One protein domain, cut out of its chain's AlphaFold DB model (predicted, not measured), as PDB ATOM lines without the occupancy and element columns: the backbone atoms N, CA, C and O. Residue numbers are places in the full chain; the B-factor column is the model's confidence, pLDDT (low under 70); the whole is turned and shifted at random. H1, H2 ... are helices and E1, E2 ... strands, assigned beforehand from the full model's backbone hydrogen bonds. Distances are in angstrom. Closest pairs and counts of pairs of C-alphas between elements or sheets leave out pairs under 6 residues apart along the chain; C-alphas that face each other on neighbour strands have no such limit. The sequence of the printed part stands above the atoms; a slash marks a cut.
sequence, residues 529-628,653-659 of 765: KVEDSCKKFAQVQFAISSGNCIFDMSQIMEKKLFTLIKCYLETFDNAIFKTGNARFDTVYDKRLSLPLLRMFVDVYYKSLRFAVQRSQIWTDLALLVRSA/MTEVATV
ATOM      1  N   LYS A 529     144.230 138.588 167.188       59.16
ATOM      2  CA  LYS A 529     143.424 138.397 165.974       59.16
ATOM      3  C   LYS A 529     144.012 137.260 165.144       59.16
ATOM      4  O   LYS A 529     145.171 137.324 164.734       59.16
ATOM      5  N   VAL A 530     143.209 136.249 164.845       63.31
ATOM      6  CA  VAL A 530     143.532 135.224 163.842       63.31
ATOM      7  C   VAL A 530     142.345 135.184 162.898       63.31
ATOM      8  O   VAL A 530     141.238 134.973 163.378       63.31
ATOM      9  N   GLU A 531     142.544 135.388 161.596       69.38
ATOM     10  CA  GLU A 531     141.439 135.438 160.617       69.38
ATOM     11  C   GLU A 531     140.382 136.492 161.027       69.38
ATOM     12  O   GLU A 531     139.234 136.155 161.315       69.38
ATOM     13  N   ASP A 532     140.820 137.751 161.175       67.62
ATOM     14  CA  ASP A 532     140.031 138.955 161.520       67.62
ATOM     15  C   ASP A 532     139.104 138.865 162.753       67.62
ATOM     16  O   ASP A 532     138.260 139.737 162.967       67.62
ATOM     17  N   SER A 533     139.306 137.854 163.603       66.62
ATOM     18  CA  SER A 533     138.520 137.589 164.811       66.62
ATOM     19  C   SER A 533     139.407 137.460 166.054       66.62
ATOM     20  O   SER A 533     140.434 136.770 166.050       66.62
ATOM     21  N   CYS A 534     139.002 138.128 167.133       72.75
ATOM     22  CA  CYS A 534     139.654 138.149 168.435       72.75
ATOM     23  C   CYS A 534     139.388 136.839 169.179       72.75
ATOM     24  O   CYS A 534     138.291 136.593 169.693       72.75
ATOM     25  N   LYS A 535     140.405 135.978 169.246       75.00
ATOM     26  CA  LYS A 535     140.322 134.662 169.892       75.00
ATOM     27  C   LYS A 535     141.087 134.696 171.211       75.00
ATOM     28  O   LYS A 535     142.188 135.244 171.285       75.00
ATOM     29  N   LYS A 536     140.543 134.081 172.269       74.62
ATOM     30  CA  LYS A 536     141.266 134.016 173.546       74.62
ATOM     31  C   LYS A 536     142.437 133.046 173.427       74.62
ATOM     32  O   LYS A 536     142.241 131.830 173.382       74.62
ATOM     33  N   PHE A 537     143.637 133.614 173.391       76.88
ATOM     34  CA  PHE A 537     144.888 132.887 173.526       76.88
ATOM     35  C   PHE A 537     145.040 132.328 174.947       76.88
ATOM     36  O   PHE A 537     144.687 132.984 175.931       76.88
ATOM     37  N   ALA A 538     145.589 131.124 175.048       80.19
ATOM     38  CA  ALA A 538     146.139 130.581 176.280       80.19
ATOM     39  C   ALA A 538     147.302 129.641 175.953       80.19
ATOM     40  O   ALA A 538     147.273 128.941 174.938       80.19
ATOM     41  N   GLN A 539     148.283 129.570 176.851       82.25
ATOM     42  CA  GLN A 539     149.236 128.468 176.862       82.25
ATOM     43  C   GLN A 539     148.761 127.413 177.865       82.25
ATOM     44  O   GLN A 539     148.692 127.659 179.072       82.25
ATOM     45  N   VAL A 540     148.407 126.234 177.359       84.06
ATOM     46  CA  VAL A 540     147.966 125.101 178.179       84.06
ATOM     47  C   VAL A 540     149.151 124.163 178.385       84.06
ATOM     48  O   VAL A 540     149.690 123.605 177.429       84.06
ATOM     49  N   GLN A 541     149.575 124.001 179.640       86.81
ATOM     50  CA  GLN A 541     150.626 123.059 180.024       86.81
ATOM     51  C   GLN A 541     150.006 121.741 180.496       86.81
ATOM     52  O   GLN A 541     149.565 121.652 181.640       86.81
ATOM     53  N   PHE A 542     150.070 120.695 179.679       84.88
ATOM     54  CA  PHE A 542     149.748 119.321 180.072       84.88
ATOM     55  C   PHE A 542     150.975 118.660 180.709       84.88
ATOM     56  O   PHE A 542     151.921 118.329 180.000       84.88
ATOM     57  N   ALA A 543     150.990 118.445 182.027       83.00
ATOM     58  CA  ALA A 543     151.991 117.580 182.656       83.00
ATOM     59  C   ALA A 543     151.469 116.139 182.755       83.00
ATOM     60  O   ALA A 543     150.340 115.922 183.189       83.00
ATOM     61  N   ILE A 544     152.293 115.161 182.384       83.12
ATOM     62  CA  ILE A 544     151.963 113.733 182.392       83.12
ATOM     63  C   ILE A 544     153.013 112.996 183.218       83.12
ATOM     64  O   ILE A 544     154.197 112.993 182.871       83.12
ATOM     65  N   SER A 545     152.585 112.370 184.314       76.50
ATOM     66  CA  SER A 545     153.383 111.366 185.015       76.50
ATOM     67  C   SER A 545     153.114 109.981 184.426       76.50
ATOM     68  O   SER A 545     152.024 109.687 183.931       76.50
ATOM     69  N   SER A 546     154.106 109.103 184.534       70.81
ATOM     70  CA  SER A 546     153.854 107.671 184.614       70.81
ATOM     71  C   SER A 546     154.405 107.161 185.936       70.81
ATOM     72  O   SER A 546     155.540 107.472 186.291       70.81
ATOM     73  N   GLY A 547     153.620 106.355 186.653       60.00
ATOM     74  CA  GLY A 547     154.014 105.825 187.960       60.00
ATOM     75  C   GLY A 547     155.222 104.879 187.934       60.00
ATOM     76  O   GLY A 547     155.799 104.642 188.987       60.00
ATOM     77  N   ASN A 548     155.606 104.338 186.768       58.16
ATOM     78  CA  ASN A 548     156.786 103.466 186.617       58.16
ATOM     79  C   ASN A 548     157.433 103.465 185.215       58.16
ATOM     80  O   ASN A 548     158.498 102.874 185.037       58.16
ATOM     81  N   CYS A 549     156.814 104.065 184.196       58.56
ATOM     82  CA  CYS A 549     157.241 103.866 182.811       58.56
ATOM     83  C   CYS A 549     158.196 104.983 182.382       58.56
ATOM     84  O   CYS A 549     157.803 106.143 182.276       58.56
ATOM     85  N   ILE A 550     159.456 104.623 182.117       60.81
ATOM     86  CA  ILE A 550     160.439 105.535 181.523       60.81
ATOM     87  C   ILE A 550     159.915 105.947 180.144       60.81
ATOM     88  O   ILE A 550     159.794 105.111 179.248       60.81
ATOM     89  N   PHE A 551     159.602 107.232 179.977       64.94
ATOM     90  CA  PHE A 551     159.265 107.797 178.677       64.94
ATOM     91  C   PHE A 551     160.515 107.790 177.790       64.94
ATOM     92  O   PHE A 551     161.378 108.661 177.909       64.94
ATOM     93  N   ASP A 552     160.617 106.803 176.899       69.06
ATOM     94  CA  ASP A 552     161.520 106.885 175.754       69.06
ATOM     95  C   ASP A 552     161.019 108.014 174.840       69.06
ATOM     96  O   ASP A 552     160.018 107.860 174.129       69.06
ATOM     97  N   MET A 553     161.692 109.166 174.928       67.56
ATOM     98  CA  MET A 553     161.380 110.440 174.261       67.56
ATOM     99  C   MET A 553     161.662 110.381 172.751       67.56
ATOM    100  O   MET A 553     162.364 111.205 172.166       67.56
ATOM    101  N   SER A 554     161.101 109.369 172.102       81.31
ATOM    102  CA  SER A 554     161.039 109.258 170.658       81.31
ATOM    103  C   SER A 554     160.056 110.289 170.098       81.31
ATOM    104  O   SER A 554     158.931 110.435 170.578       81.31
ATOM    105  N   GLN A 555     160.430 110.922 168.984       80.38
ATOM    106  CA  GLN A 555     159.558 111.839 168.231       80.38
ATOM    107  C   GLN A 555     158.228 111.182 167.803       80.38
ATOM    108  O   GLN A 555     157.244 111.860 167.520       80.38
ATOM    109  N   ILE A 556     158.176 109.843 167.767       83.69
ATOM    110  CA  ILE A 556     156.963 109.058 167.520       83.69
ATOM    111  C   ILE A 556     155.979 109.193 168.694       83.69
ATOM    112  O   ILE A 556     154.779 109.345 168.461       83.69
ATOM    113  N   MET A 557     156.465 109.153 169.940       80.88
ATOM    114  CA  MET A 557     155.636 109.335 171.134       80.88
ATOM    115  C   MET A 557     155.136 110.778 171.239       80.88
ATOM    116  O   MET A 557     153.932 110.978 171.391       80.88
ATOM    117  N   GLU A 558     156.024 111.761 171.070       84.44
ATOM    118  CA  GLU A 558     155.674 113.191 171.041       84.44
ATOM    119  C   GLU A 558     154.597 113.478 169.988       84.44
ATOM    120  O   GLU A 558     153.561 114.069 170.294       84.44
ATOM    121  N   LYS A 559     154.781 112.977 168.758       86.69
ATOM    122  CA  LYS A 559     153.810 113.140 167.669       86.69
ATOM    123  C   LYS A 559     152.468 112.473 167.977       86.69
ATOM    124  O   LYS A 559     151.435 113.085 167.724       86.69
ATOM    125  N   LYS A 560     152.454 111.257 168.543       86.31
ATOM    126  CA  LYS A 560     151.210 110.584 168.970       86.31
ATOM    127  C   LYS A 560     150.480 111.373 170.057       86.31
ATOM    128  O   LYS A 560     149.272 111.567 169.952       86.31
ATOM    129  N   LEU A 561     151.206 111.826 171.076       84.62
ATOM    130  CA  LEU A 561     150.652 112.573 172.202       84.62
ATOM    131  C   LEU A 561     150.099 113.933 171.761       84.62
ATOM    132  O   LEU A 561     148.972 114.279 172.111       84.62
ATOM    133  N   PHE A 562     150.842 114.648 170.912       87.31
ATOM    134  CA  PHE A 562     150.373 115.870 170.272       87.31
ATOM    135  C   PHE A 562     149.107 115.624 169.442       87.31
ATOM    136  O   PHE A 562     148.145 116.366 169.588       87.31
ATOM    137  N   THR A 563     149.053 114.570 168.618       88.94
ATOM    138  CA  THR A 563     147.848 114.230 167.837       88.94
ATOM    139  C   THR A 563     146.643 113.902 168.725       88.94
ATOM    140  O   THR A 563     145.532 114.323 168.406       88.94
ATOM    141  N   LEU A 564     146.842 113.196 169.842       86.75
ATOM    142  CA  LEU A 564     145.769 112.853 170.778       86.75
ATOM    143  C   LEU A 564     145.197 114.096 171.471       86.75
ATOM    144  O   LEU A 564     143.986 114.308 171.460       86.75
ATOM    145  N   ILE A 565     146.066 114.931 172.041       87.19
ATOM    146  CA  ILE A 565     145.656 116.154 172.740       87.19
ATOM    147  C   ILE A 565     145.132 117.200 171.747       87.19
ATOM    148  O   ILE A 565     144.204 117.935 172.081       87.19
ATOM    149  N   LYS A 566     145.622 117.194 170.499       87.69
ATOM    150  CA  LYS A 566     145.023 117.937 169.386       87.69
ATOM    151  C   LYS A 566     143.577 117.528 169.137       87.69
ATOM    152  O   LYS A 566     142.695 118.379 169.197       87.69
ATOM    153  N   CYS A 567     143.334 116.234 168.935       85.94
ATOM    154  CA  CYS A 567     141.987 115.698 168.757       85.94
ATOM    155  C   CYS A 567     141.074 116.063 169.941       85.94
ATOM    156  O   CYS A 567     139.947 116.496 169.727       85.94
ATOM    157  N   TYR A 568     141.564 115.968 171.181       84.31
ATOM    158  CA  TYR A 568     140.785 116.334 172.364       84.31
ATOM    159  C   TYR A 568     140.371 117.814 172.375       84.31
ATOM    160  O   TYR A 568     139.181 118.120 172.410       84.31
ATOM    161  N   LEU A 569     141.338 118.732 172.315       82.50
ATOM    162  CA  LEU A 569     141.095 120.174 172.431       82.50
ATOM    163  C   LEU A 569     140.282 120.736 171.247       82.50
ATOM    164  O   LEU A 569     139.441 121.613 171.450       82.50
ATOM    165  N   GLU A 570     140.465 120.206 170.031       82.62
ATOM    166  CA  GLU A 570     139.632 120.572 168.875       82.62
ATOM    167  C   GLU A 570     138.188 120.050 169.004       82.62
ATOM    168  O   GLU A 570     137.259 120.743 168.591       82.62
ATOM    169  N   THR A 571     137.986 118.868 169.606       78.50
ATOM    170  CA  THR A 571     136.668 118.204 169.705       78.50
ATOM    171  C   THR A 571     135.826 118.687 170.889       78.50
ATOM    172  O   THR A 571     134.632 118.933 170.729       78.50
ATOM    173  N   PHE A 572     136.420 118.803 172.079       70.50
ATOM    174  CA  PHE A 572     135.696 119.086 173.327       70.50
ATOM    175  C   PHE A 572     135.650 120.589 173.634       70.50
ATOM    176  O   PHE A 572     134.575 121.163 173.795       70.50
ATOM    177  N   ASP A 573     136.810 121.247 173.634       66.62
ATOM    178  CA  ASP A 573     136.951 122.658 174.026       66.62
ATOM    179  C   ASP A 573     136.710 123.653 172.877       66.62
ATOM    180  O   ASP A 573     136.684 124.869 173.091       66.62
ATOM    181  N   ASN A 574     136.524 123.152 171.648       78.06
ATOM    182  CA  ASN A 574     136.465 123.956 170.422       78.06
ATOM    183  C   ASN A 574     137.710 124.860 170.255       78.06
ATOM    184  O   ASN A 574     137.611 125.992 169.767       78.06
ATOM    185  N   ALA A 575     138.882 124.385 170.681       82.00
ATOM    186  CA  ALA A 575     140.131 125.137 170.648       82.00
ATOM    187  C   ALA A 575     140.935 124.849 169.367       82.00
ATOM    188  O   ALA A 575     141.168 123.697 169.013       82.00
ATOM    189  N   ILE A 576     141.390 125.900 168.680       83.00
ATOM    190  CA  ILE A 576     142.267 125.795 167.503       83.00
ATOM    191  C   ILE A 576     143.728 125.825 167.964       83.00
ATOM    192  O   ILE A 576     144.118 126.674 168.766       83.00
ATOM    193  N   PHE A 577     144.556 124.936 167.420       82.94
ATOM    194  CA  PHE A 577     145.991 124.894 167.706       82.94
ATOM    195  C   PHE A 577     146.752 125.950 166.915       82.94
ATOM    196  O   PHE A 577     146.607 126.034 165.694       82.94
ATOM    197  N   LYS A 578     147.665 126.665 167.575       81.88
ATOM    198  CA  LYS A 578     148.702 127.427 166.874       81.88
ATOM    199  C   LYS A 578     149.707 126.438 166.276       81.88
ATOM    200  O   LYS A 578     150.462 125.772 166.989       81.88
ATOM    201  N   THR A 579     149.675 126.280 164.958       64.31
ATOM    202  CA  THR A 579     150.478 125.289 164.233       64.31
ATOM    203  C   THR A 579     151.979 125.526 164.421       64.31
ATOM    204  O   THR A 579     152.513 126.541 163.992       64.31
ATOM    205  N   GLY A 580     152.662 124.553 165.036       69.75
ATOM    206  CA  GLY A 580     154.123 124.528 165.209       69.75
ATOM    207  C   GLY A 580     154.626 124.589 166.658       69.75
ATOM    208  O   GLY A 580     155.742 124.149 166.911       69.75
ATOM    209  N   ASN A 581     153.810 125.047 167.615       69.56
ATOM    210  CA  ASN A 581     154.284 125.452 168.952       69.56
ATOM    211  C   ASN A 581     154.071 124.417 170.082       69.56
ATOM    212  O   ASN A 581     153.897 124.793 171.239       69.56
ATOM    213  N   ALA A 582     154.085 123.114 169.788       85.31
ATOM    214  CA  ALA A 582     154.071 122.090 170.838       85.31
ATOM    215  C   ALA A 582     155.481 121.902 171.417       85.31
ATOM    216  O   ALA A 582     156.349 121.323 170.761       85.31
ATOM    217  N   ARG A 583     155.716 122.390 172.640       90.06
ATOM    218  CA  ARG A 583     157.008 122.263 173.333       90.06
ATOM    219  C   ARG A 583     156.940 121.183 174.404       90.06
ATOM    220  O   ARG A 583     156.113 121.273 175.307       90.06
ATOM    221  N   PHE A 584     157.864 120.227 174.349       88.44
ATOM    222  CA  PHE A 584     158.035 119.193 175.368       88.44
ATOM    223  C   PHE A 584     159.230 119.518 176.278       88.44
ATOM    224  O   PHE A 584     160.355 119.640 175.802       88.44
ATOM    225  N   ASP A 585     158.986 119.627 177.586       88.06
ATOM    226  CA  ASP A 585     160.002 119.757 178.637       88.06
ATOM    227  C   ASP A 585     159.856 118.597 179.637       88.06
ATOM    228  O   ASP A 585     158.754 118.307 180.108       88.06
ATOM    229  N   THR A 586     160.955 117.965 180.050       84.06
ATOM    230  CA  THR A 586     160.945 117.000 181.162       84.06
ATOM    231  C   THR A 586     161.277 117.700 182.481       84.06
ATOM    232  O   THR A 586     162.335 118.306 182.638       84.06
ATOM    233  N   VAL A 587     160.366 117.634 183.459       86.38
ATOM    234  CA  VAL A 587     160.505 118.319 184.756       86.38
ATOM    235  C   VAL A 587     160.263 117.343 185.901       86.38
ATOM    236  O   VAL A 587     159.190 116.760 186.016       86.38
ATOM    237  N   TYR A 588     161.246 117.189 186.785       84.19
ATOM    238  CA  TYR A 588     161.145 116.325 187.961       84.19
ATOM    239  C   TYR A 588     160.361 117.009 189.093       84.19
ATOM    240  O   TYR A 588     160.820 118.017 189.639       84.19
ATOM    241  N   ASP A 589     159.195 116.475 189.470       81.19
ATOM    242  CA  ASP A 589     158.443 116.997 190.618       81.19
ATOM    243  C   ASP A 589     158.929 116.339 191.913       81.19
ATOM    244  O   ASP A 589     158.616 115.186 192.215       81.19
ATOM    245  N   LYS A 590     159.674 117.114 192.708       84.56
ATOM    246  CA  LYS A 590     160.244 116.689 193.995       84.56
ATOM    247  C   LYS A 590     159.206 116.209 195.021       84.56
ATOM    248  O   LYS A 590     159.598 115.564 195.983       84.56
ATOM    249  N   ARG A 591     157.917 116.533 194.857       81.75
ATOM    250  CA  ARG A 591     156.836 116.108 195.771       81.75
ATOM    251  C   ARG A 591     156.327 114.705 195.452       81.75
ATOM    252  O   ARG A 591     155.869 114.010 196.350       81.75
ATOM    253  N   LEU A 592     156.394 114.315 194.178       79.38
ATOM    254  CA  LEU A 592     156.000 112.992 193.686       79.38
ATOM    255  C   LEU A 592     157.207 112.060 193.498       79.38
ATOM    256  O   LEU A 592     157.025 110.869 193.279       79.38
ATOM    257  N   SER A 593     158.429 112.599 193.556       83.62
ATOM    258  CA  SER A 593     159.692 111.903 193.262       83.62
ATOM    259  C   SER A 593     159.749 111.278 191.858       83.62
ATOM    260  O   SER A 593     160.495 110.325 191.622       83.62
ATOM    261  N   LEU A 594     158.993 111.842 190.908       82.12
ATOM    262  CA  LEU A 594     158.809 111.322 189.551       82.12
ATOM    263  C   LEU A 594     159.121 112.383 188.477       82.12
ATOM    264  O   LEU A 594     158.834 113.571 188.674       82.12
ATOM    265  N   PRO A 595     159.668 111.977 187.314       79.62
ATOM    266  CA  PRO A 595     159.750 112.837 186.141       79.62
ATOM    267  C   PRO A 595     158.357 113.036 185.526       79.62
ATOM    268  O   PRO A 595     157.640 112.074 185.256       79.62
ATOM    269  N   LEU A 596     157.989 114.291 185.271       82.81
ATOM    270  CA  LEU A 596     156.802 114.662 184.506       82.81
ATOM    271  C   LEU A 596     157.221 115.081 183.096       82.81
ATOM    272  O   LEU A 596     158.088 115.946 182.940       82.81
ATOM    273  N   LEU A 597     156.569 114.528 182.077       84.69
ATOM    274  CA  LEU A 597     156.618 115.085 180.729       84.69
ATOM    275  C   LEU A 597     155.622 116.244 180.659       84.69
ATOM    276  O   LEU A 597     154.419 116.027 180.783       84.69
ATOM    277  N   ARG A 598     156.104 117.475 180.489       87.38
ATOM    278  CA  ARG A 598     155.264 118.654 180.265       87.38
ATOM    279  C   ARG A 598     155.202 118.955 178.778       87.38
ATOM    280  O   ARG A 598     156.235 119.208 178.171       87.38
ATOM    281  N   MET A 599     154.003 118.978 178.214       88.19
ATOM    282  CA  MET A 599     153.746 119.554 176.901       88.19
ATOM    283  C   MET A 599     153.058 120.908 177.079       88.19
ATOM    284  O   MET A 599     151.938 120.973 177.582       88.19
ATOM    285  N   PHE A 600     153.716 121.977 176.650       87.31
ATOM    286  CA  PHE A 600     153.114 123.299 176.506       87.31
ATOM    287  C   PHE A 600     152.528 123.422 175.100       87.31
ATOM    288  O   PHE A 600     153.198 123.070 174.123       87.31
ATOM    289  N   VAL A 601     151.294 123.918 174.997       88.62
ATOM    290  CA  VAL A 601     150.643 124.183 173.710       88.62
ATOM    291  C   VAL A 601     149.953 125.540 173.709       88.62
ATOM    292  O   VAL A 601     149.140 125.848 174.578       88.62
ATOM    293  N   ASP A 602     150.261 126.313 172.677       84.81
ATOM    294  CA  ASP A 602     149.595 127.554 172.301       84.81
ATOM    295  C   ASP A 602     148.231 127.255 171.639       84.81
ATOM    296  O   ASP A 602     148.178 126.679 170.542       84.81
ATOM    297  N   VAL A 603     147.126 127.657 172.277       84.44
ATOM    298  CA  VAL A 603     145.751 127.383 171.811       84.44
ATOM    299  C   VAL A 603     144.870 128.632 171.751       84.44
ATOM    300  O   VAL A 603     145.056 129.592 172.501       84.44
ATOM    301  N   TYR A 604     143.871 128.590 170.869       81.88
ATOM    302  CA  TYR A 604     142.858 129.626 170.674       81.88
ATOM    303  C   TYR A 604     141.460 129.067 170.945       81.88
ATOM    304  O   TYR A 604     140.919 128.316 170.131       81.88
ATOM    305  N   TYR A 605     140.845 129.442 172.064       76.69
ATOM    306  CA  TYR A 605     139.491 128.995 172.402       76.69
ATOM    307  C   TYR A 605     138.431 129.759 171.594       76.69
ATOM    308  O   TYR A 605     138.351 130.985 171.692       76.69
ATOM    309  N   LYS A 606     137.558 129.046 170.864       66.19
ATOM    310  CA  LYS A 606     136.378 129.646 170.199       66.19
ATOM    311  C   LYS A 606     135.269 130.073 171.174       66.19
ATOM    312  O   LYS A 606     134.365 130.800 170.780       66.19
ATOM    313  N   SER A 607     135.279 129.596 172.424       64.25
ATOM    314  CA  SER A 607     134.203 129.855 173.394       64.25
ATOM    315  C   SER A 607     134.723 130.004 174.824       64.25
ATOM    316  O   SER A 607     135.326 129.094 175.391       64.25
ATOM    317  N   LEU A 608     134.407 131.144 175.446       56.00
ATOM    318  CA  LEU A 608     134.826 131.502 176.808       56.00
ATOM    319  C   LEU A 608     134.222 130.626 177.926       56.00
ATOM    320  O   LEU A 608     134.627 130.770 179.078       56.00
ATOM    321  N   ARG A 609     133.254 129.737 177.638       56.88
ATOM    322  CA  ARG A 609     132.665 128.852 178.668       56.88
ATOM    323  C   ARG A 609     133.610 127.719 179.094       56.88
ATOM    324  O   ARG A 609     133.591 127.344 180.263       56.88
ATOM    325  N   PHE A 610     134.433 127.197 178.183       52.56
ATOM    326  CA  PHE A 610     135.190 125.956 178.409       52.56
ATOM    327  C   PHE A 610     136.398 126.129 179.338       52.56
ATOM    328  O   PHE A 610     136.588 125.316 180.238       52.56
ATOM    329  N   ALA A 611     137.105 127.263 179.251       51.16
ATOM    330  CA  ALA A 611     138.269 127.597 180.088       51.16
ATOM    331  C   ALA A 611     138.015 127.614 181.621       51.16
ATOM    332  O   ALA A 611     138.947 127.814 182.403       51.16
ATOM    333  N   VAL A 612     136.763 127.428 182.061       49.19
ATOM    334  CA  VAL A 612     136.340 127.393 183.470       49.19
ATOM    335  C   VAL A 612     135.993 125.973 183.956       49.19
ATOM    336  O   VAL A 612     136.133 125.702 185.148       49.19
ATOM    337  N   GLN A 613     135.602 125.028 183.088       54.03
ATOM    338  CA  GLN A 613     135.159 123.674 183.491       54.03
ATOM    339  C   GLN A 613     136.313 122.675 183.711       54.03
ATOM    340  O   GLN A 613     136.239 121.500 183.345       54.03
ATOM    341  N   ARG A 614     137.365 123.129 184.404       56.69
ATOM    342  CA  ARG A 614     138.610 122.381 184.657       56.69
ATOM    343  C   ARG A 614     138.440 121.016 185.336       56.69
ATOM    344  O   ARG A 614     139.383 120.246 185.330       56.69
ATOM    345  N   SER A 615     137.304 120.699 185.963       45.53
ATOM    346  CA  SER A 615     137.110 119.427 186.682       45.53
ATOM    347  C   SER A 615     136.701 118.246 185.798       45.53
ATOM    348  O   SER A 615     136.955 117.108 186.180       45.53
ATOM    349  N   GLN A 616     136.068 118.485 184.644       53.81
ATOM    350  CA  GLN A 616     135.607 117.401 183.766       53.81
ATOM    351  C   GLN A 616     136.776 116.811 182.956       53.81
ATOM    352  O   GLN A 616     136.936 115.594 182.874       53.81
ATOM    353  N   ILE A 617     137.632 117.714 182.458       59.69
ATOM    354  CA  ILE A 617     138.731 117.493 181.503       59.69
ATOM    355  C   ILE A 617     139.639 116.311 181.880       59.69
ATOM    356  O   ILE A 617     140.006 115.506 181.024       59.69
ATOM    357  N   TRP A 618     139.963 116.160 183.169       59.44
ATOM    358  CA  TRP A 618     140.854 115.112 183.685       59.44
ATOM    359  C   TRP A 618     140.440 113.694 183.302       59.44
ATOM    360  O   TRP A 618     141.279 112.890 182.892       59.44
ATOM    361  N   THR A 619     139.153 113.390 183.472       59.88
ATOM    362  CA  THR A 619     138.620 112.029 183.346       59.88
ATOM    363  C   THR A 619     138.718 111.565 181.899       59.88
ATOM    364  O   THR A 619     139.222 110.478 181.617       59.88
ATOM    365  N   ASP A 620     138.312 112.438 180.979       63.75
ATOM    366  CA  ASP A 620     138.273 112.156 179.549       63.75
ATOM    367  C   ASP A 620     139.690 112.054 178.969       63.75
ATOM    368  O   ASP A 620     139.986 111.127 178.210       63.75
ATOM    369  N   LEU A 621     140.606 112.939 179.386       65.44
ATOM    370  CA  LEU A 621     141.998 112.909 178.934       65.44
ATOM    371  C   LEU A 621     142.736 111.650 179.423       65.44
ATOM    372  O   LEU A 621     143.484 111.033 178.660       65.44
ATOM    373  N   ALA A 622     142.505 111.225 180.671       64.38
ATOM    374  CA  ALA A 622     143.081 109.995 181.219       64.38
ATOM    375  C   ALA A 622     142.555 108.738 180.503       64.38
ATOM    376  O   ALA A 622     143.333 107.831 180.187       64.38
ATOM    377  N   LEU A 623     141.256 108.696 180.182       62.78
ATOM    378  CA  LEU A 623     140.652 107.625 179.384       62.78
ATOM    379  C   LEU A 623     141.204 107.592 177.949       62.78
ATOM    380  O   LEU A 623     141.493 106.509 177.437       62.78
ATOM    381  N   LEU A 624     141.417 108.754 177.323       65.00
ATOM    382  CA  LEU A 624     142.004 108.882 175.984       65.00
ATOM    383  C   LEU A 624     143.468 108.432 175.920       65.00
ATOM    384  O   LEU A 624     143.844 107.711 174.996       65.00
ATOM    385  N   VAL A 625     144.305 108.786 176.902       66.19
ATOM    386  CA  VAL A 625     145.692 108.281 176.953       66.19
ATOM    387  C   VAL A 625     145.710 106.768 177.196       66.19
ATOM    388  O   VAL A 625     146.508 106.056 176.583       66.19
ATOM    389  N   ARG A 626     144.798 106.240 178.022       68.00
ATOM    390  CA  ARG A 626     144.689 104.794 178.269       68.00
ATOM    391  C   ARG A 626     144.226 104.013 177.033       68.00
ATOM    392  O   ARG A 626     144.747 102.927 176.790       68.00
ATOM    393  N   SER A 627     143.293 104.546 176.242       62.31
ATOM    394  CA  SER A 627     142.796 103.894 175.017       62.31
ATOM    395  C   SER A 627     143.749 104.025 173.822       62.31
ATOM    396  O   SER A 627     143.805 103.122 172.991       62.31
ATOM    397  N   ALA A 628     144.573 105.077 173.771       65.56
ATOM    398  CA  ALA A 628     145.601 105.277 172.743       65.56
ATOM    399  C   ALA A 628     146.778 104.273 172.801       65.56
ATOM    400  O   ALA A 628     147.657 104.305 171.934       65.56
ATOM    401  N   MET A 653     147.850 113.019 185.433       41.88
ATOM    402  CA  MET A 653     147.988 114.225 184.615       41.88
ATOM    403  C   MET A 653     147.705 115.489 185.433       41.88
ATOM    404  O   MET A 653     146.858 115.490 186.321       41.88
ATOM    405  N   THR A 654     148.432 116.570 185.139       42.94
ATOM    406  CA  THR A 654     148.268 117.908 185.736       42.94
ATOM    407  C   THR A 654     148.381 119.003 184.667       42.94
ATOM    408  O   THR A 654     149.458 119.510 184.358       42.94
ATOM    409  N   GLU A 655     147.239 119.374 184.091       38.28
ATOM    410  CA  GLU A 655     147.042 120.632 183.378       38.28
ATOM    411  C   GLU A 655     147.300 121.823 184.318       38.28
ATOM    412  O   GLU A 655     146.776 121.881 185.433       38.28
ATOM    413  N   VAL A 656     148.102 122.785 183.867       40.25
ATOM    414  CA  VAL A 656     148.286 124.078 184.536       40.25
ATOM    415  C   VAL A 656     148.224 125.181 183.482       40.25
ATOM    416  O   VAL A 656     149.251 125.640 182.992       40.25
ATOM    417  N   ALA A 657     147.017 125.606 183.106       37.69
ATOM    418  CA  ALA A 657     146.842 126.776 182.249       37.69
ATOM    419  C   ALA A 657     147.243 128.067 182.993       37.69
ATOM    420  O   ALA A 657     146.476 128.612 183.800       37.69
ATOM    421  N   THR A 658     148.454 128.545 182.703       38.75
ATOM    422  CA  THR A 658     148.975 129.861 183.083       38.75
ATOM    423  C   THR A 658     148.549 130.900 182.054       38.75
ATOM    424  O   THR A 658     149.036 130.911 180.926       38.75
ATOM    425  N   VAL A 659     147.659 131.806 182.456       34.12
ATOM    426  CA  VAL A 659     147.410 133.042 181.706       34.12
ATOM    427  C   VAL A 659     148.500 134.032 182.106       34.12
ATOM    428  O   VAL A 659     148.395 134.684 183.144       34.12
TER     429      VAL A 659
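This is residues 529 to 628 and 653 to 659 of the 765 residues of the protein "SMB domain-containing protein" of Elysia chlorotica (UniProt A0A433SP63). A strongly twisted, elongated sheet is built round two long strands side by side, E1 and E4, with the helix H1 packed slantwise over one face. The shorter helix H2 packs on H1 and grazes the sheet near E5. The 107 printed residues run E1, H1, E2, E3, E4, H2, E5; the branched sheet's neighbour pairs are antiparallel, and the class is mixed, helices and strands. The whole is compact, with a radius of gyration of the C-alphas of 14.2 A and spans of 45 by 28 by 27 A.

Find C-alpha 533 at (138.520, 137.589, 164.811); from there E1 runs 36.3 A to residue 545. H1, residues 555 to 571, covers 23.8 A. Then come E2, residues 575 to 577, E3, residues 583 to 589, and E4, residues 594 to 605, 31.3 A long. H2 holds residues 617 to 627, and E5, residues 653 to 655, ends at C-alpha 655 (147.042, 120.632, 183.378).

E4 has E1 on one side, where N 540 and O 601 are 2.9 A apart, within hydrogen-bond range. On the other side are E3, its hairpin partner, with N 585 and O 598 at 2.8 A, and E2, with N 576 and O 604 at 2.9 A. E4 bends by 58 degrees at residue 602. E5 is beside E1, with N 654 and O 543 at 2.8 A. H1 is on the sheet at a height of 9.1 A, over E3 and E4. H1 touches H2 with residues 564 to 568 alone, C-alphas 568 and 621 being closest at 7.5 A, at a steep tilt of 46 degrees, opposite ways. In H1 and H2 every O i to N i+4 pair is within hydrogen-bond range.

C-alphas 532 and 548 are farthest apart, 46.6 A. Residues 629 to 652 are cut out, a gap of 15.1 A between C-alphas 628 and 653. The link E4 to H2 is long. Confidence is low, under 70, in 46 residues, among them 606 to 628 and 653 to 659.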